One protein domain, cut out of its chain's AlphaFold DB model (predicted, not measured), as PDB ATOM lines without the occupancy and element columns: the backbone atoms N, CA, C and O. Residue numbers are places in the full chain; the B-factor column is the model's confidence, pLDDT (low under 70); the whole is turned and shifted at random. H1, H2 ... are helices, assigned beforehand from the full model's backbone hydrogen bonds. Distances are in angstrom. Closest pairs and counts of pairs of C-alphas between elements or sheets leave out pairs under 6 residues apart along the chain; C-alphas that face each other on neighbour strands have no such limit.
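This is residues 941 to 1077 of the 1077 residues of an uncharacterized protein of Micromonospora haikouensis (UniProt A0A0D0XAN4). What shape do the helices make? H1, H5, H6, H4 and H3 form a nearly closed ring round the middle, and H2 folds back from the far end of H1. Two long links with no named element, residues 989 to 1029 and residues 1040 to 1056, reach toward opposite ends of the domain, and the two C-alphas farthest apart, those of Ser 997 and Phe 1046, lie one in each. What is the make-up? The 137 printed residues include six named helices, H1 to H6 in chain order, and no named strand; the class is all helix, though under half of the residues, 58, are in named elements. It is compact, with a radius of gyration of the C-alphas of 14.7 A and spans of 43 by 42 by 24 A.

Where do the helices run? H1, residues 941 to 956, is 22.7 A long and begins at C-alpha 941 (-3.562, 47.952, 41.923). H2, residues 962 to 972, is 15.3 A long; H3 is residues 979 to 982 and H4 985 to 988. What comes last? H5, residues 1030 to 1039, is 14.5 A long, and H6, residues 1057 to 1069, is 18.5 A long, ending at C-alpha 1069 (6.782, 38.185, 24.071).

What does H1 touch? Its residues 952 to 956 alone touch H2, closest at the C-alphas of Ala 956 and Arg 968, 5.0 A, at a steep tilt of 48 degrees. Its residues 943 to 947 alone touch H5, closest at the C-alphas of Arg 944 and Gln 1036, 6.5 A. How do H5 and H6 stand? They are a helical hairpin, opposite ways at a shallow tilt of 12 degrees. Are the backbones bonded? Every O i to N i+4 pair is within hydrogen-bond range in H1, H2, H5 and H6; H3 and H4 are too short for one.

How far does it reach? The two C-alphas farthest apart, of Ser 997 and Phe 1046, are 44.5 A apart, and the printed part has no cut. Where is confidence low? Residues 994 to 1000, 1021, 1023, 1055 and 1071 to 1077 are under 70.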
ATOM      1  N   ARG A 941      -4.259  46.651  41.867       91.50
ATOM      2  CA  ARG A 941      -3.562  47.952  41.923       91.50
ATOM      3  C   ARG A 941      -2.083  47.820  42.307       91.50
ATOM      4  O   ARG A 941      -1.249  48.473  41.689       91.50
ATOM      5  N   ALA A 942      -1.755  46.966  43.279       94.00
ATOM      6  CA  ALA A 942      -0.375  46.695  43.685       94.00
ATOM      7  C   ALA A 942       0.405  45.965  42.577       94.00
ATOM      8  O   ALA A 942       1.541  46.330  42.300       94.00
ATOM      9  N   GLN A 943      -0.233  45.019  41.871       93.75
ATOM     10  CA  GLN A 943       0.362  44.336  40.711       93.75
ATOM     11  C   GLN A 943       0.771  45.323  39.604       93.75
ATOM     12  O   GLN A 943       1.864  45.188  39.056       93.75
ATOM     13  N   ARG A 944      -0.078  46.311  39.279       92.94
ATOM     14  CA  ARG A 944       0.242  47.345  38.271       92.94
ATOM     15  C   ARG A 944       1.344  48.288  38.734       92.94
ATOM     16  O   ARG A 944       2.214  48.630  37.942       92.94
ATOM     17  N   LEU A 945       1.308  48.694  40.005       95.56
ATOM     18  CA  LEU A 945       2.323  49.578  40.577       95.56
ATOM     19  C   LEU A 945       3.703  48.917  40.569       95.56
ATOM     20  O   LEU A 945       4.655  49.522  40.090       95.56
ATOM     21  N   LEU A 946       3.789  47.660  41.015       95.88
ATOM     22  CA  LEU A 946       5.018  46.867  40.963       95.88
ATOM     23  C   LEU A 946       5.581  46.805  39.536       95.88
ATOM     24  O   LEU A 946       6.772  47.018  39.330       95.88
ATOM     25  N   ALA A 947       4.721  46.563  38.544       95.19
ATOM     26  CA  ALA A 947       5.145  46.467  37.154       95.19
ATOM     27  C   ALA A 947       5.738  47.782  36.620       95.19
ATOM     28  O   ALA A 947       6.771  47.759  35.958       95.19
ATOM     29  N   ASP A 948       5.126  48.924  36.933       95.38
ATOM     30  CA  ASP A 948       5.621  50.230  36.486       95.38
ATOM     31  C   ASP A 948       6.875  50.694  37.236       95.38
ATOM     32  O   ASP A 948       7.747  51.317  36.631       95.38
ATOM     33  N   ILE A 949       7.007  50.343  38.520       96.12
ATOM     34  CA  ILE A 949       8.245  50.544  39.287       96.12
ATOM     35  C   ILE A 949       9.392  49.787  38.618       96.12
ATOM     36  O   ILE A 949      10.441  50.371  38.361       96.12
ATOM     37  N   MET A 950       9.184  48.511  38.279       95.75
ATOM     38  CA  MET A 950      10.198  47.709  37.591       95.75
ATOM     39  C   MET A 950      10.548  48.271  36.210       95.75
ATOM     40  O   MET A 950      11.710  48.214  35.821       95.75
ATOM     41  N   LEU A 951       9.586  48.838  35.471       95.06
ATOM     42  CA  LEU A 951       9.874  49.514  34.202       95.06
ATOM     43  C   LEU A 951      10.770  50.739  34.405       95.06
ATOM     44  O   LEU A 951      11.774  50.863  33.709       95.06
ATOM     45  N   LEU A 952      10.451  51.612  35.367       95.44
ATOM     46  CA  LEU A 952      11.272  52.794  35.647       95.44
ATOM     47  C   LEU A 952      12.679  52.407  36.118       95.44
ATOM     48  O   LEU A 952      13.662  52.977  35.652       95.44
ATOM     49  N   LEU A 953      12.787  51.388  36.974       94.50
ATOM     50  CA  LEU A 953      14.078  50.856  37.403       94.50
ATOM     51  C   LEU A 953      14.853  50.229  36.237       94.50
ATOM     52  O   LEU A 953      16.042  50.470  36.117       94.50
ATOM     53  N   ASN A 954      14.213  49.490  35.328       92.81
ATOM     54  CA  ASN A 954      14.885  48.950  34.137       92.81
ATOM     55  C   ASN A 954      15.366  50.033  33.161       92.81
ATOM     56  O   ASN A 954      16.291  49.786  32.386       92.81
ATOM     57  N   LEU A 955      14.743  51.212  33.175       92.44
ATOM     58  CA  LEU A 955      15.175  52.369  32.393       92.44
ATOM     59  C   LEU A 955      16.346  53.113  33.065       92.44
ATOM     60  O   LEU A 955      17.247  53.573  32.358       92.44
ATOM     61  N   ALA A 956      16.338  53.212  34.399       92.62
ATOM     62  CA  ALA A 956      17.294  53.995  35.185       92.62
ATOM     63  C   ALA A 956      18.520  53.194  35.678       92.62
ATOM     64  O   ALA A 956      19.652  53.618  35.477       92.62
ATOM     65  N   ASP A 957      18.319  52.022  36.280       89.12
ATOM     66  CA  ASP A 957      19.343  51.166  36.909       89.12
ATOM     67  C   ASP A 957      20.087  50.301  35.873       89.12
ATOM     68  O   ASP A 957      20.145  49.077  35.973       89.12
ATOM     69  N   ARG A 958      20.616  50.919  34.810       85.19
ATOM     70  CA  ARG A 958      21.328  50.223  33.723       85.19
ATOM     71  C   ARG A 958      22.578  50.966  33.278       85.19
ATOM     72  O   ARG A 958      22.674  52.178  33.446       85.19
ATOM     73  N   GLY A 959      23.518  50.241  32.681       79.56
ATOM     74  CA  GLY A 959      24.792  50.770  32.191       79.56
ATOM     75  C   GLY A 959      25.947  49.810  32.387       79.56
ATOM     76  O   GLY A 959      25.884  48.947  33.275       79.56
ATOM     77  N   ASP A 960      26.985  49.992  31.579       75.12
ATOM     78  CA  ASP A 960      28.201  49.179  31.646       75.12
ATOM     79  C   ASP A 960      29.092  49.636  32.808       75.12
ATOM     80  O   ASP A 960      29.686  48.809  33.498       75.12
ATOM     81  N   THR A 961      29.096  50.941  33.104       80.56
ATOM     82  CA  THR A 961      29.842  51.541  34.219       80.56
ATOM     83  C   THR A 961      28.933  51.989  35.371       80.56
ATOM     84  O   THR A 961      27.742  52.262  35.195       80.56
ATOM     85  N   LEU A 962      29.497  52.085  36.583       78.94
ATOM     86  CA  LEU A 962      28.780  52.589  37.762       78.94
ATOM     87  C   LEU A 962      28.406  54.072  37.622       78.94
ATOM     88  O   LEU A 962      27.307  54.446  38.017       78.94
ATOM     89  N   THR A 963      29.278  54.892  37.021       83.75
ATOM     90  CA  THR A 963      28.982  56.312  36.748       83.75
ATOM     91  C   THR A 963      27.729  56.457  35.901       83.75
ATOM     92  O   THR A 963      26.803  57.148  36.309       83.75
ATOM     93  N   GLU A 964      27.635  55.743  34.779       85.81
ATOM     94  CA  GLU A 964      26.451  55.840  33.926       85.81
ATOM     95  C   GLU A 964      25.162  55.396  34.633       85.81
ATOM     96  O   GLU A 964      24.093  55.962  34.386       85.81
ATOM     97  N   ARG A 965      25.240  54.368  35.491       87.62
ATOM     98  CA  ARG A 965      24.096  53.915  36.300       87.62
ATOM     99  C   ARG A 965      23.658  55.000  37.271       87.62
ATOM    100  O   ARG A 965      22.478  55.326  37.318       87.62
ATOM    101  N   GLU A 966      24.595  55.578  38.013       88.69
ATOM    102  CA  GLU A 966      24.319  56.643  38.982       88.69
ATOM    103  C   GLU A 966      23.802  57.919  38.299       88.69
ATOM    104  O   GLU A 966      22.843  58.514  38.780       88.69
ATOM    105  N   GLU A 967      24.335  58.299  37.135       89.94
ATOM    106  CA  GLU A 967      23.826  59.421  36.332       89.94
ATOM    107  C   GLU A 967      22.388  59.185  35.845       89.94
ATOM    108  O   GLU A 967      21.554  60.093  35.858       89.94
ATOM    109  N   ARG A 968      22.060  57.964  35.405       91.38
ATOM    110  CA  ARG A 968      20.697  57.598  34.981       91.38
ATOM    111  C   ARG A 968      19.729  57.527  36.161       91.38
ATOM    112  O   ARG A 968      18.603  58.006  36.041       91.38
ATOM    113  N   LEU A 969      20.165  56.989  37.300       93.06
ATOM    114  CA  LEU A 969      19.404  57.012  38.551       93.06
ATOM    115  C   LEU A 969      19.153  58.450  39.019       93.06
ATOM    116  O   LEU A 969      18.024  58.772  39.378       93.06
ATOM    117  N   ALA A 970      20.149  59.333  38.924       90.75
ATOM    118  CA  ALA A 970      20.003  60.751  39.242       90.75
ATOM    119  C   ALA A 970      19.003  61.456  38.310       90.75
ATOM    120  O   ALA A 970      18.188  62.248  38.772       90.75
ATOM    121  N   ARG A 971      18.976  61.120  37.011       91.50
ATOM    122  CA  ARG A 971      17.939  61.616  36.081       91.50
ATOM    123  C   ARG A 971      16.530  61.128  36.422       91.50
ATOM    124  O   ARG A 971      15.559  61.812  36.105       91.50
ATOM    125  N   ALA A 972      16.412  59.959  37.049       92.19
ATOM    126  CA  ALA A 972      15.148  59.426  37.551       92.19
ATOM    127  C   ALA A 972      14.764  59.966  38.941       92.19
ATOM    128  O   ALA A 972      13.644  59.712  39.387       92.19
ATOM    129  N   ASP A 973      15.656  60.682  39.633       90.12
ATOM    130  CA  ASP A 973      15.403  61.289  40.943       90.12
ATOM    131  C   ASP A 973      14.609  62.594  40.797       90.12
ATOM    132  O   ASP A 973      15.108  63.702  40.989       90.12
ATOM    133  N   ARG A 974      13.352  62.455  40.374       88.69
ATOM    134  CA  ARG A 974      12.422  63.565  40.154       88.69
ATOM    135  C   ARG A 974      11.123  63.345  40.922       88.69
ATOM    136  O   ARG A 974      10.905  62.292  41.518       88.69
ATOM    137  N   CYS A 975      10.258  64.357  40.930       87.44
ATOM    138  CA  CYS A 975       8.957  64.317  41.612       87.44
ATOM    139  C   CYS A 975       7.772  64.113  40.659       87.44
ATOM    140  O   CYS A 975       6.622  64.102  41.095       87.44
ATOM    141  N   ASP A 976       8.042  63.928  39.373       90.12
ATOM    142  CA  ASP A 976       7.102  63.573  38.320       90.12
ATOM    143  C   ASP A 976       7.405  62.170  37.767       90.12
ATOM    144  O   ASP A 976       8.397  61.541  38.125       90.12
ATOM    145  N   LEU A 977       6.510  61.645  36.929       92.31
ATOM    146  CA  LEU A 977       6.735  60.400  36.191       92.31
ATOM    147  C   LEU A 977       7.037  60.730  34.728       92.31
ATOM    148  O   LEU A 977       6.423  61.654  34.190       92.31
ATOM    149  N   PRO A 978       7.900  59.952  34.049       92.56
ATOM    150  CA  PRO A 978       8.172  60.187  32.642       92.56
ATOM    151  C   PRO A 978       6.892  60.017  31.803       92.56
ATOM    152  O   PRO A 978       6.102  59.101  32.081       92.56
ATOM    153  N   PRO A 979       6.715  60.812  30.727       90.94
ATOM    154  CA  PRO A 979       5.593  60.690  29.793       90.94
ATOM    155  C   PRO A 979       5.372  59.264  29.271       90.94
ATOM    156  O   PRO A 979       4.239  58.860  29.002       90.94
ATOM    157  N   CYS A 980       6.446  58.467  29.197       90.69
ATOM    158  CA  CYS A 980       6.377  57.079  28.765       90.69
ATOM    159  C   CYS A 980       5.679  56.127  29.746       90.69
ATOM    160  O   CYS A 980       5.274  55.039  29.347       90.69
ATOM    161  N   LEU A 981       5.505  56.501  31.016       90.88
ATOM    162  CA  LEU A 981       4.757  55.711  32.004       90.88
ATOM    163  C   LEU A 981       3.345  56.251  32.244       90.88
ATOM    164  O   LEU A 981       2.467  55.473  32.632       90.88
ATOM    165  N   THR A 982       3.123  57.542  31.987       89.94
ATOM    166  CA  THR A 982       1.842  58.224  32.196       89.94
ATOM    167  C   THR A 982       0.961  58.190  30.948       89.94
ATOM    168  O   THR A 982      -0.170  57.712  31.032       89.94
ATOM    169  N   ASN A 983       1.473  58.642  29.800       84.06
ATOM    170  CA  ASN A 983       0.680  58.961  28.613       84.06
ATOM    171  C   ASN A 983       0.895  57.948  27.481       84.06
ATOM    172  O   ASN A 983      -0.051  57.255  27.103       84.06
ATOM    173  N   ASP A 984       2.124  57.824  26.964       86.31
ATOM    174  CA  ASP A 984       2.417  56.995  25.786       86.31
ATOM    175  C   ASP A 984       3.643  56.091  25.965       86.31
ATOM    176  O   ASP A 984       4.787  56.536  26.003       86.31
ATOM    177  N   ARG A 985       3.405  54.776  25.987       90.25
ATOM    178  CA  ARG A 985       4.444  53.750  26.159       90.25
ATOM    179  C   ARG A 985       5.260  53.456  24.897       90.25
ATOM    180  O   ARG A 985       6.207  52.673  24.986       90.25
ATOM    181  N   SER A 986       4.911  54.028  23.743       87.38
ATOM    182  CA  SER A 986       5.547  53.742  22.446       87.38
ATOM    183  C   SER A 986       7.065  53.982  22.458       87.38
ATOM    184  O   SER A 986       7.824  53.149  21.957       87.38
ATOM    185  N   ALA A 987       7.514  55.037  23.147       89.56
ATOM    186  CA  ALA A 987       8.920  55.416  23.306       89.56
ATOM    187  C   ALA A 987       9.804  54.306  23.911       89.56
ATOM    188  O   ALA A 987      11.003  54.248  23.639       89.56
ATOM    189  N   MET A 988       9.239  53.397  24.718       90.62
ATOM    190  CA  MET A 988      10.002  52.316  25.357       90.62
ATOM    191  C   MET A 988      10.408  51.188  24.397       90.62
ATOM    192  O   MET A 988      11.337  50.451  24.724       90.62
ATOM    193  N   GLN A 989       9.732  51.042  23.251       88.69
ATOM    194  CA  GLN A 989      10.037  50.076  22.181       88.69
ATOM    195  C   GLN A 989      10.405  48.650  22.668       88.69
ATOM    196  O   GLN A 989      11.508  48.153  22.410       88.69
ATOM    197  N   PRO A 990       9.497  47.930  23.357       86.75
ATOM    198  CA  PRO A 990       9.795  46.612  23.928       86.75
ATOM    199  C   PRO A 990      10.069  45.525  22.868       86.75
ATOM    200  O   PRO A 990      10.593  44.457  23.200       86.75
ATOM    201  N   SER A 991       9.737  45.766  21.598       82.44
ATOM    202  CA  SER A 991       9.944  44.841  20.483       82.44
ATOM    203  C   SER A 991      11.351  44.858  19.871       82.44
ATOM    204  O   SER A 991      11.683  43.934  19.126       82.44
ATOM    205  N   ARG A 992      12.196  45.839  20.219       81.62
ATOM    206  CA  ARG A 992      13.523  46.044  19.615       81.62
ATOM    207  C   ARG A 992      14.481  44.867  19.849       81.62
ATOM    208  O   ARG A 992      14.659  44.412  20.982       81.62
ATOM    209  N   THR A 993      15.129  44.399  18.784       74.50
ATOM    210  CA  THR A 993      16.120  43.306  18.780       74.50
ATOM    211  C   THR A 993      17.522  43.825  18.477       74.50
ATOM    212  O   THR A 993      17.661  44.798  17.743       74.50
ATOM    213  N   LEU A 994      18.555  43.167  19.011       65.69
ATOM    214  CA  LEU A 994      19.955  43.440  18.668       65.69
ATOM    215  C   LEU A 994      20.240  43.105  17.194       65.69
ATOM    216  O   LEU A 994      20.336  41.935  16.837       65.69
ATOM    217  N   HIS A 995      20.426  44.130  16.364       60.88
ATOM    218  CA  HIS A 995      21.261  44.058  15.163       60.88
ATOM    219  C   HIS A 995      22.502  44.918  15.425       60.88
ATOM    220  O   HIS A 995      22.399  45.957  16.078       60.88
ATOM    221  N   ALA A 996      23.681  44.476  14.976       49.69
ATOM    222  CA  ALA A 996      24.965  45.106  15.310       49.69
ATOM    223  C   ALA A 996      25.062  46.600  14.915       49.69
ATOM    224  O   ALA A 996      25.865  47.323  15.495       49.69
ATOM    225  N   SER A 997      24.218  47.068  13.987       47.69
ATOM    226  CA  SER A 997      24.098  48.461  13.534       47.69
ATOM    227  C   SER A 997      23.172  49.350  14.382       47.69
ATOM    228  O   SER A 997      23.212  50.566  14.227       47.69
ATOM    229  N   ASP A 998      22.359  48.779  15.283       53.75
ATOM    230  CA  ASP A 998      21.198  49.455  15.897       53.75
ATOM    231  C   ASP A 998      21.342  49.662  17.420       53.75
ATOM    232  O   ASP A 998      20.344  49.718  18.157       53.75
ATOM    233  N   ARG A 999      22.571  49.737  17.957       60.12
ATOM    234  CA  ARG A 999      22.774  50.172  19.353       60.12
ATOM    235  C   ARG A 999      22.328  51.633  19.467       60.12
ATOM    236  O   ARG A 999      22.912  52.527  18.880       60.12
ATOM    237  N   CYS A1000      21.235  51.837  20.188       69.94
ATOM    238  CA  CYS A1000      20.553  53.107  20.363       69.94
ATOM    239  C   CYS A1000      20.749  53.536  21.812       69.94
ATOM    240  O   CYS A1000      20.371  52.792  22.731       69.94
ATOM    241  N   ASP A1001      21.362  54.702  21.985       75.56
ATOM    242  CA  ASP A1001      21.734  55.221  23.290       75.56
ATOM    243  C   ASP A1001      20.500  55.561  24.142       75.56
ATOM    244  O   ASP A1001      19.472  56.013  23.621       75.56
ATOM    245  N   PRO A1002      20.567  55.372  25.473       81.06
ATOM    246  CA  PRO A1002      19.525  55.831  26.381       81.06
ATOM    247  C   PRO A1002      19.245  57.330  26.199       81.06
ATOM    248  O   PRO A1002      20.117  58.167  26.417       81.06
ATOM    249  N   GLY A1003      18.010  57.659  25.833       84.62
ATOM    250  CA  GLY A1003      17.542  59.008  25.518       84.62
ATOM    251  C   GLY A1003      17.061  59.165  24.079       84.62
ATOM    252  O   GLY A1003      16.211  60.012  23.830       84.62
ATOM    253  N   ALA A1004      17.523  58.321  23.157       85.69
ATOM    254  CA  ALA A1004      17.326  58.523  21.723       85.69
ATOM    255  C   ALA A1004      15.885  58.324  21.220       85.69
ATOM    256  O   ALA A1004      15.522  58.877  20.190       85.69
ATOM    257  N   THR A1005      15.049  57.557  21.930       89.12
ATOM    258  CA  THR A1005      13.635  57.333  21.553       89.12
ATOM    259  C   THR A1005      12.655  58.065  22.464       89.12
ATOM    260  O   THR A1005      11.459  57.766  22.455       89.12
ATOM    261  N   CYS A1006      13.154  58.948  23.330       90.19
ATOM    262  CA  CYS A1006      12.300  59.711  24.227       90.19
ATOM    263  C   CYS A1006      11.405  60.673  23.445       90.19
ATOM    264  O   CYS A1006      11.775  61.141  22.376       90.19
ATOM    265  N   LEU A1007      10.236  60.970  24.012       86.88
ATOM    266  CA  LEU A1007       9.399  62.072  23.540       86.88
ATOM    267  C   LEU A1007      10.145  63.399  23.741       86.88
ATOM    268  O   LEU A1007      10.944  63.511  24.677       86.88
ATOM    269  N   ASP A1008       9.887  64.380  22.876       83.69
ATOM    270  CA  ASP A1008      10.643  65.643  22.816       83.69
ATOM    271  C   ASP A1008      10.628  66.424  24.145       83.69
ATOM    272  O   ASP A1008      11.592  67.108  24.485       83.69
ATOM    273  N   ASP A1009       9.560  66.274  24.932       83.62
ATOM    274  CA  ASP A1009       9.323  66.911  26.231       83.62
ATOM    275  C   ASP A1009       9.781  66.065  27.440       83.62
ATOM    276  O   ASP A1009       9.494  66.392  28.594       83.62
ATOM    277  N   CYS A1010      10.486  64.952  27.216       90.12
ATOM    278  CA  CYS A1010      10.871  64.024  28.276       90.12
ATOM    279  C   CYS A1010      12.237  64.364  28.896       90.12
ATOM    280  O   CYS A1010      13.290  63.900  28.444       90.12
ATOM    281  N   ASP A1011      12.214  65.066  30.028       89.25
ATOM    282  CA  ASP A1011      13.417  65.433  30.794       89.25
ATOM    283  C   ASP A1011      14.231  64.242  31.331       89.25
ATOM    284  O   ASP A1011      15.415  64.372  31.639       89.25
ATOM    285  N   PHE A1012      13.620  63.061  31.450       91.88
ATOM    286  CA  PHE A1012      14.285  61.868  31.978       91.88
ATOM    287  C   PHE A1012      15.352  61.338  31.006       91.88
ATOM    288  O   PHE A1012      16.420  60.879  31.421       91.88
ATOM    289  N   ARG A1013      15.079  61.393  29.693       91.81
ATOM    290  CA  ARG A1013      15.961  60.875  28.629       91.81
ATOM    291  C   ARG A1013      16.433  59.425  28.863       91.81
ATOM    292  O   ARG A1013      17.602  59.104  28.658       91.81
ATOM    293  N   LEU A1014      15.544  58.542  29.333       92.12
ATOM    294  CA  LEU A1014      15.889  57.158  29.705       92.12
ATOM    295  C   LEU A1014      15.431  56.078  28.711       92.12
ATOM    296  O   LEU A1014      15.844  54.936  28.866       92.12
ATOM    297  N   CYS A1015      14.589  56.379  27.719       91.75
ATOM    298  CA  CYS A1015      14.094  55.399  26.734       91.75
ATOM    299  C   CYS A1015      15.101  55.178  25.592       91.75
ATOM    300  O   CYS A1015      15.837  56.111  25.278       91.75
ATOM    301  N   PRO A1016      15.150  53.998  24.950       90.88
ATOM    302  CA  PRO A1016      14.212  52.862  25.037       90.88
ATOM    303  C   PRO A1016      14.599  51.846  26.120       90.88
ATOM    304  O   PRO A1016      15.666  51.961  26.713       90.88
ATOM    305  N   LEU A1017      13.775  50.819  26.360       89.25
ATOM    306  CA  LEU A1017      14.162  49.667  27.193       89.25
ATOM    307  C   LEU A1017      15.407  48.954  26.619       89.25
ATOM    308  O   LEU A1017      15.673  49.082  25.419       89.25
ATOM    309  N   PRO A1018      16.165  48.189  27.438       85.56
ATOM    310  CA  PRO A1018      17.227  47.313  26.933       85.56
ATOM    311  C   PRO A1018      16.738  46.460  25.759       85.56
ATOM    312  O   PRO A1018      15.554  46.096  25.693       85.56
ATOM    313  N   THR A1019      17.608  46.139  24.809       82.00
ATOM    314  CA  THR A1019      17.192  45.355  23.636       82.00
ATOM    315  C   THR A1019      16.829  43.921  24.028       82.00
ATOM    316  O   THR A1019      17.155  43.434  25.112       82.00
ATOM    317  N   ARG A1020      16.078  43.219  23.178       74.94
ATOM    318  CA  ARG A1020      15.819  41.786  23.380       74.94
ATOM    319  C   ARG A1020      17.145  41.020  23.296       74.94
ATOM    320  O   ARG A1020      17.815  41.092  22.272       74.94
ATOM    321  N   GLY A1021      17.478  40.281  24.354       67.75
ATOM    322  CA  GLY A1021      18.743  39.550  24.500       67.75
ATOM    323  C   GLY A1021      19.709  40.197  25.496       67.75
ATOM    324  O   GLY A1021      20.494  39.486  26.113       67.75
ATOM    325  N   GLU A1022      19.604  41.509  25.732       72.88
ATOM    326  CA  GLU A1022      20.307  42.163  26.839       72.88
ATOM    327  C   GLU A1022      19.660  41.802  28.179       72.88
ATOM    328  O   GLU A1022      18.431  41.727  28.313       72.88
ATOM    329  N   ARG A1023      20.501  41.613  29.200       69.06
ATOM    330  CA  ARG A1023      20.039  41.347  30.561       69.06
ATOM    331  C   ARG A1023      19.327  42.584  31.105       69.06
ATOM    332  O   ARG A1023      19.931  43.641  31.263       69.06
ATOM    333  N   MET A1024      18.044  42.440  31.429       79.12
ATOM    334  CA  MET A1024      17.329  43.464  32.189       79.12
ATOM    335  C   MET A1024      17.758  43.365  33.657       79.12
ATOM    336  O   MET A1024      17.696  42.271  34.211       79.12
ATOM    337  N   PRO A1025      18.168  44.467  34.307       80.19
ATOM    338  CA  PRO A1025      18.506  44.452  35.725       80.19
ATOM    339  C   PRO A1025      17.357  43.868  36.554       80.19
ATOM    340  O   PRO A1025      17.558  42.913  37.298       80.19
ATOM    341  N   HIS A1026      16.136  44.371  36.365       86.62
ATOM    342  CA  HIS A1026      14.919  43.920  37.038       86.62
ATOM    343  C   HIS A1026      14.089  43.047  36.093       86.62
ATOM    344  O   HIS A1026      13.113  43.498  35.493       86.62
ATOM    345  N   GLU A1027      14.507  41.791  35.925       82.62
ATOM    346  CA  GLU A1027      13.842  40.824  35.044       82.62
ATOM    347  C   GLU A1027      12.357  40.640  35.402       82.62
ATOM    348  O   GLU A1027      11.994  40.440  36.561       82.62
ATOM    349  N   MET A1028      11.490  40.698  34.388       85.62
ATOM    350  CA  MET A1028      10.040  40.555  34.535       85.62
ATOM    351  C   MET A1028       9.592  39.248  33.892       85.62
ATOM    352  O   MET A1028       9.721  39.097  32.679       85.62
ATOM    353  N   ASP A1029       9.047  38.326  34.685       79.06
ATOM    354  CA  ASP A1029       8.568  37.033  34.187       79.06
ATOM    355  C   ASP A1029       7.467  37.194  33.130       79.06
ATOM    356  O   ASP A1029       6.593  38.068  33.218       79.06
ATOM    357  N   GLN A1030       7.476  36.310  32.135       79.12
ATOM    358  CA  GLN A1030       6.483  36.269  31.071       79.12
ATOM    359  C   GLN A1030       5.048  36.269  31.618       79.12
ATOM    360  O   GLN A1030       4.188  36.996  31.104       79.12
ATOM    361  N   ASN A1031       4.770  35.474  32.658       79.19
ATOM    362  CA  ASN A1031       3.438  35.379  33.246       79.19
ATOM    363  C   ASN A1031       3.036  36.680  33.919       79.19
ATOM    364  O   ASN A1031       1.876  37.084  33.819       79.19
ATOM    365  N   PHE A1032       3.983  37.346  34.571       86.56
ATOM    366  CA  PHE A1032       3.742  38.639  35.186       86.56
ATOM    367  C   PHE A1032       3.396  39.693  34.128       86.56
ATOM    368  O   PHE A1032       2.342  40.325  34.216       86.56
ATOM    369  N   CYS A1033       4.181  39.811  33.052       86.94
ATOM    370  CA  CYS A1033       3.892  40.725  31.938       86.94
ATOM    371  C   CYS A1033       2.534  40.429  31.281       86.94
ATOM    372  O   CYS A1033       1.709  41.323  31.072       86.94
ATOM    373  N   ALA A1034       2.250  39.154  31.014       80.81
ATOM    374  CA  ALA A1034       0.979  38.757  30.431       80.81
ATOM    375  C   ALA A1034      -0.197  38.992  31.400       80.81
ATOM    376  O   ALA A1034      -1.332  39.154  30.955       80.81
ATOM    377  N   ARG A1035       0.029  39.019  32.723       85.25
ATOM    378  CA  ARG A1035      -0.996  39.386  33.713       85.25
ATOM    379  C   ARG A1035      -1.309  40.877  33.643       85.25
ATOM    380  O   ARG A1035      -2.483  41.239  33.678       85.25
ATOM    381  N   GLN A1036      -0.300  41.733  33.487       88.38
ATOM    382  CA  GLN A1036      -0.513  43.179  33.349       88.38
ATOM    383  C   GLN A1036      -1.390  43.518  32.138       88.38
ATOM    384  O   GLN A1036      -2.279  44.367  32.218       88.38
ATOM    385  N   ARG A1037      -1.225  42.770  31.040       84.75
ATOM    386  CA  ARG A1037      -2.112  42.839  29.871       84.75
ATOM    387  C   ARG A1037      -3.573  42.542  30.224       84.75
ATOM    388  O   ARG A1037      -4.472  43.193  29.695       84.75
ATOM    389  N   ASP A1038      -3.820  41.557  31.085       79.00
ATOM    390  CA  ASP A1038      -5.175  41.154  31.469       79.00
ATOM    391  C   ASP A1038      -5.818  42.184  32.416       79.00
ATOM    392  O   ASP A1038      -7.003  42.501  32.271       79.00
ATOM    393  N   LEU A1039      -5.029  42.779  33.321       83.12
ATOM    394  CA  LEU A1039      -5.458  43.875  34.202       83.12
ATOM    395  C   LEU A1039      -5.797  45.168  33.442       83.12
ATOM    396  O   LEU A1039      -6.571  45.982  33.941       83.12
ATOM    397  N   ALA A1040      -5.275  45.345  32.225       82.62
ATOM    398  CA  ALA A1040      -5.612  46.463  31.343       82.62
ATOM    399  C   ALA A1040      -6.973  46.304  30.625       82.62
ATOM    400  O   ALA A1040      -7.314  47.112  29.763       82.62
ATOM    401  N   THR A1041      -7.763  45.268  30.933       77.38
ATOM    402  CA  THR A1041      -9.100  45.073  30.343       77.38
ATOM    403  C   THR A1041     -10.201  45.792  31.129       77.38
ATOM    404  O   THR A1041     -10.117  45.940  32.346       77.38
ATOM    405  N   LEU A1042     -11.300  46.153  30.446       76.56
ATOM    406  CA  LEU A1042     -12.471  46.818  31.051       76.56
ATOM    407  C   LEU A1042     -13.042  46.078  32.274       76.56
ATOM    408  O   LEU A1042     -13.655  46.695  33.140       76.56
ATOM    409  N   ARG A1043     -12.815  44.761  32.380       72.50
ATOM    410  CA  ARG A1043     -13.259  43.947  33.519       72.50
ATOM    411  C   ARG A1043     -12.634  44.386  34.848       72.50
ATOM    412  O   ARG A1043     -13.292  44.255  35.871       72.50
ATOM    413  N   TYR A1044     -11.397  44.884  34.834       74.94
ATOM    414  CA  TYR A1044     -10.647  45.257  36.039       74.94
ATOM    415  C   TYR A1044     -10.530  46.778  36.211       74.94
ATOM    416  O   TYR A1044      -9.680  47.250  36.966       74.94
ATOM    417  N   ILE A1045     -11.380  47.557  35.527       73.00
ATOM    418  CA  ILE A1045     -11.277  49.023  35.498       73.00
ATOM    419  C   ILE A1045     -11.378  49.657  36.893       73.00
ATOM    420  O   ILE A1045     -10.700  50.647  37.163       73.00
ATOM    421  N   PHE A1046     -12.165  49.057  37.793       74.75
ATOM    422  CA  PHE A1046     -12.307  49.505  39.179       74.75
ATOM    423  C   PHE A1046     -11.264  48.863  40.105       74.75
ATOM    424  O   PHE A1046     -10.557  49.577  40.815       74.75
ATOM    425  N   ASP A1047     -11.114  47.537  40.052       70.06
ATOM    426  CA  ASP A1047     -10.273  46.773  40.989       70.06
ATOM    427  C   ASP A1047      -8.766  47.007  40.800       70.06
ATOM    428  O   ASP A1047      -7.981  46.902  41.744       70.06
ATOM    429  N   ALA A1048      -8.347  47.325  39.575       76.69
ATOM    430  CA  ALA A1048      -6.952  47.549  39.218       76.69
ATOM    431  C   ALA A1048      -6.718  48.965  38.682       76.69
ATOM    432  O   ALA A1048      -5.813  49.160  37.878       76.69
ATOM    433  N   ARG A1049      -7.517  49.965  39.075       81.12
ATOM    434  CA  ARG A1049      -7.328  51.352  38.614       81.12
ATOM    435  C   ARG A1049      -5.928  51.869  38.978       81.12
ATOM    436  O   ARG A1049      -5.564  51.881  40.152       81.12
ATOM    437  N   ALA A1050      -5.182  52.338  37.978       84.38
ATOM    438  CA  ALA A1050      -3.876  52.975  38.138       84.38
ATOM    439  C   ALA A1050      -4.012  54.478  37.837       84.38
ATOM    440  O   ALA A1050      -3.948  54.859  36.674       84.38
ATOM    441  N   PRO A1051      -4.269  55.333  38.844       84.25
ATOM    442  CA  PRO A1051      -4.553  56.756  38.627       84.25
ATOM    443  C   PRO A1051      -3.373  57.562  38.070       84.25
ATOM    444  O   PRO A1051      -3.583  58.679  37.621       84.25
ATOM    445  N   TRP A1052      -2.154  57.023  38.109       87.94
ATOM    446  CA  TRP A1052      -0.968  57.643  37.512       87.94
ATOM    447  C   TRP A1052      -0.805  57.328  36.015       87.94
ATOM    448  O   TRP A1052       0.089  57.869  35.373       87.94
ATOM    449  N   GLN A1053      -1.638  56.443  35.459       87.00
ATOM    450  CA  GLN A1053      -1.651  56.123  34.034       87.00
ATOM    451  C   GLN A1053      -2.831  56.846  33.374       87.00
ATOM    452  O   GLN A1053      -3.986  56.527  33.656       87.00
ATOM    453  N   ASN A1054      -2.531  57.791  32.487       79.62
ATOM    454  CA  ASN A1054      -3.501  58.587  31.732       79.62
ATOM    455  C   ASN A1054      -3.662  58.113  30.272       79.62
ATOM    456  O   ASN A1054      -4.485  58.656  29.541       79.62
ATOM    457  N   GLY A1055      -2.880  57.118  29.840       69.56
ATOM    458  CA  GLY A1055      -2.857  56.612  28.466       69.56
ATOM    459  C   GLY A1055      -4.023  55.701  28.057       69.56
ATOM    460  O   GLY A1055      -4.768  55.170  28.885       69.56
ATOM    461  N   ASP A1056      -4.136  55.470  26.745       79.81
ATOM    462  CA  ASP A1056      -5.132  54.579  26.141       79.81
ATOM    463  C   ASP A1056      -4.931  53.108  26.567       79.81
ATOM    464  O   ASP A1056      -3.847  52.522  26.448       79.81
ATOM    465  N   TYR A1057      -6.017  52.472  27.020       81.25
ATOM    466  CA  TYR A1057      -6.052  51.059  27.400       81.25
ATOM    467  C   TYR A1057      -5.637  50.124  26.257       81.25
ATOM    468  O   TYR A1057      -5.052  49.067  26.516       81.25
ATOM    469  N   VAL A1058      -5.918  50.479  24.996       84.19
ATOM    470  CA  VAL A1058      -5.516  49.660  23.841       84.19
ATOM    471  C   VAL A1058      -3.997  49.682  23.674       84.19
ATOM    472  O   VAL A1058      -3.390  48.613  23.542       84.19
ATOM    473  N   GLY A1059      -3.384  50.865  23.756       85.50
ATOM    474  CA  GLY A1059      -1.928  51.039  23.752       85.50
ATOM    475  C   GLY A1059      -1.252  50.293  24.903       85.50
ATOM    476  O   GLY A1059      -0.331  49.504  24.682       85.50
ATOM    477  N   LEU A1060      -1.783  50.426  26.123       87.69
ATOM    478  CA  LEU A1060      -1.278  49.720  27.304       87.69
ATOM    479  C   LEU A1060      -1.336  48.192  27.139       87.69
ATOM    480  O   LEU A1060      -0.384  47.478  27.466       87.69
ATOM    481  N   ARG A1061      -2.445  47.669  26.604       86.12
ATOM    482  CA  ARG A1061      -2.615  46.232  26.352       86.12
ATOM    483  C   ARG A1061      -1.657  45.723  25.273       86.12
ATOM    484  O   ARG A1061      -1.203  44.582  25.366       86.12
ATOM    485  N   ARG A1062      -1.374  46.531  24.247       87.75
ATOM    486  CA  ARG A1062      -0.388  46.208  23.207       87.75
ATOM    487  C   ARG A1062       1.019  46.146  23.799       87.75
ATOM    488  O   ARG A1062       1.667  45.116  23.667       87.75
ATOM    489  N   PHE A1063       1.420  47.168  24.552       91.19
ATOM    490  CA  PHE A1063       2.723  47.221  25.217       91.19
ATOM    491  C   PHE A1063       2.988  45.982  26.092       91.19
ATOM    492  O   PHE A1063       4.009  45.313  25.944       91.19
ATOM    493  N   TRP A1064       2.047  45.613  26.969       88.88
ATOM    494  CA  TRP A1064       2.233  44.448  27.846       88.88
ATOM    495  C   TRP A1064       2.224  43.109  27.105       88.88
ATOM    496  O   TRP A1064       2.834  42.145  27.570       88.88
ATOM    497  N   ARG A1065       1.566  43.039  25.939       84.69
ATOM    498  CA  ARG A1065       1.670  41.878  25.051       84.69
ATOM    499  C   ARG A1065       3.096  41.749  24.520       84.69
ATOM    500  O   ARG A1065       3.700  40.700  24.710       84.69
ATOM    501  N   GLU A1066       3.648  42.823  23.966       86.75
ATOM    502  CA  GLU A1066       5.015  42.836  23.435       86.75
ATOM    503  C   GLU A1066       6.056  42.541  24.525       86.75
ATOM    504  O   GLU A1066       7.002  41.797  24.275       86.75
ATOM    505  N   MET A1067       5.855  43.049  25.748       87.06
ATOM    506  CA  MET A1067       6.682  42.710  26.916       87.06
ATOM    507  C   MET A1067       6.621  41.220  27.265       87.06
ATOM    508  O   MET A1067       7.660  40.615  27.516       87.06
ATOM    509  N   SER A1068       5.433  40.602  27.241       80.44
ATOM    510  CA  SER A1068       5.301  39.156  27.482       80.44
ATOM    511  C   SER A1068       5.954  38.301  26.391       80.44
ATOM    512  O   SER A1068       6.324  37.157  26.638       80.44
ATOM    513  N   GLU A1069       6.129  38.857  25.193       76.88
ATOM    514  CA  GLU A1069       6.782  38.185  24.071       76.88
ATOM    515  C   GLU A1069       8.311  38.339  24.091       76.88
ATOM    516  O   GLU A1069       9.000  37.590  23.408       76.88
ATOM    517  N   ARG A1070       8.876  39.257  24.892       77.19
ATOM    518  CA  ARG A1070      10.336  39.483  24.959       77.19
ATOM    519  C   ARG A1070      11.130  38.276  25.449       77.19
ATOM    520  O   ARG A1070      12.281  38.126  25.062       77.19
ATOM    521  N   GLN A1071      10.533  37.459  26.313       63.38
ATOM    522  CA  GLN A1071      11.157  36.246  26.848       63.38
ATOM    523  C   GLN A1071      10.884  35.010  25.978       63.38
ATOM    524  O   GLN A1071      11.290  33.906  26.335       63.38
ATOM    525  N   LEU A1072      10.187  35.171  24.844       60.94
ATOM    526  CA  LEU A1072       9.950  34.072  23.919       60.94
ATOM    527  C   LEU A1072      11.190  33.823  23.046       60.94
ATOM    528  O   LEU A1072      11.778  34.774  22.530       60.94
ATOM    529  N   PRO A1073      11.578  32.556  22.845       47.91
ATOM    530  CA  PRO A1073      12.719  32.204  22.012       47.91
ATOM    531  C   PRO A1073      12.502  32.548  20.537       47.91
ATOM    532  O   PRO A1073      11.381  32.577  20.027       47.91
ATOM    533  N   ASN A1074      13.622  32.781  19.851       42.91
ATOM    534  CA  ASN A1074      13.678  33.423  18.541       42.91
ATOM    535  C   ASN A1074      12.849  32.748  17.439       42.91
ATOM    536  O   ASN A1074      12.395  33.468  16.561       42.91
ATOM    537  N   TRP A1075      12.649  31.427  17.496       38.91
ATOM    538  CA  TRP A1075      11.932  30.630  16.485       38.91
ATOM    539  C   TRP A1075      10.402  30.723  16.568       38.91
ATOM    540  O   TRP A1075       9.706  30.248  15.679       38.91
ATOM    541  N   ARG A1076       9.866  31.303  17.650       38.75
ATOM    542  CA  ARG A1076       8.434  31.606  17.801       38.75
ATOM    543  C   ARG A1076       8.043  32.916  17.097       38.75
ATOM    544  O   ARG A1076       6.874  33.294  17.109       38.75
ATOM    545  N   ARG A1077       9.031  33.619  16.550       42.69
ATOM    546  CA  ARG A1077       8.875  34.803  15.709       42.69
ATOM    547  C   ARG A1077       8.994  34.361  14.264       42.69
ATOM    548  O   ARG A1077       8.258  34.951  13.450       42.69
TER     549      ARG A1077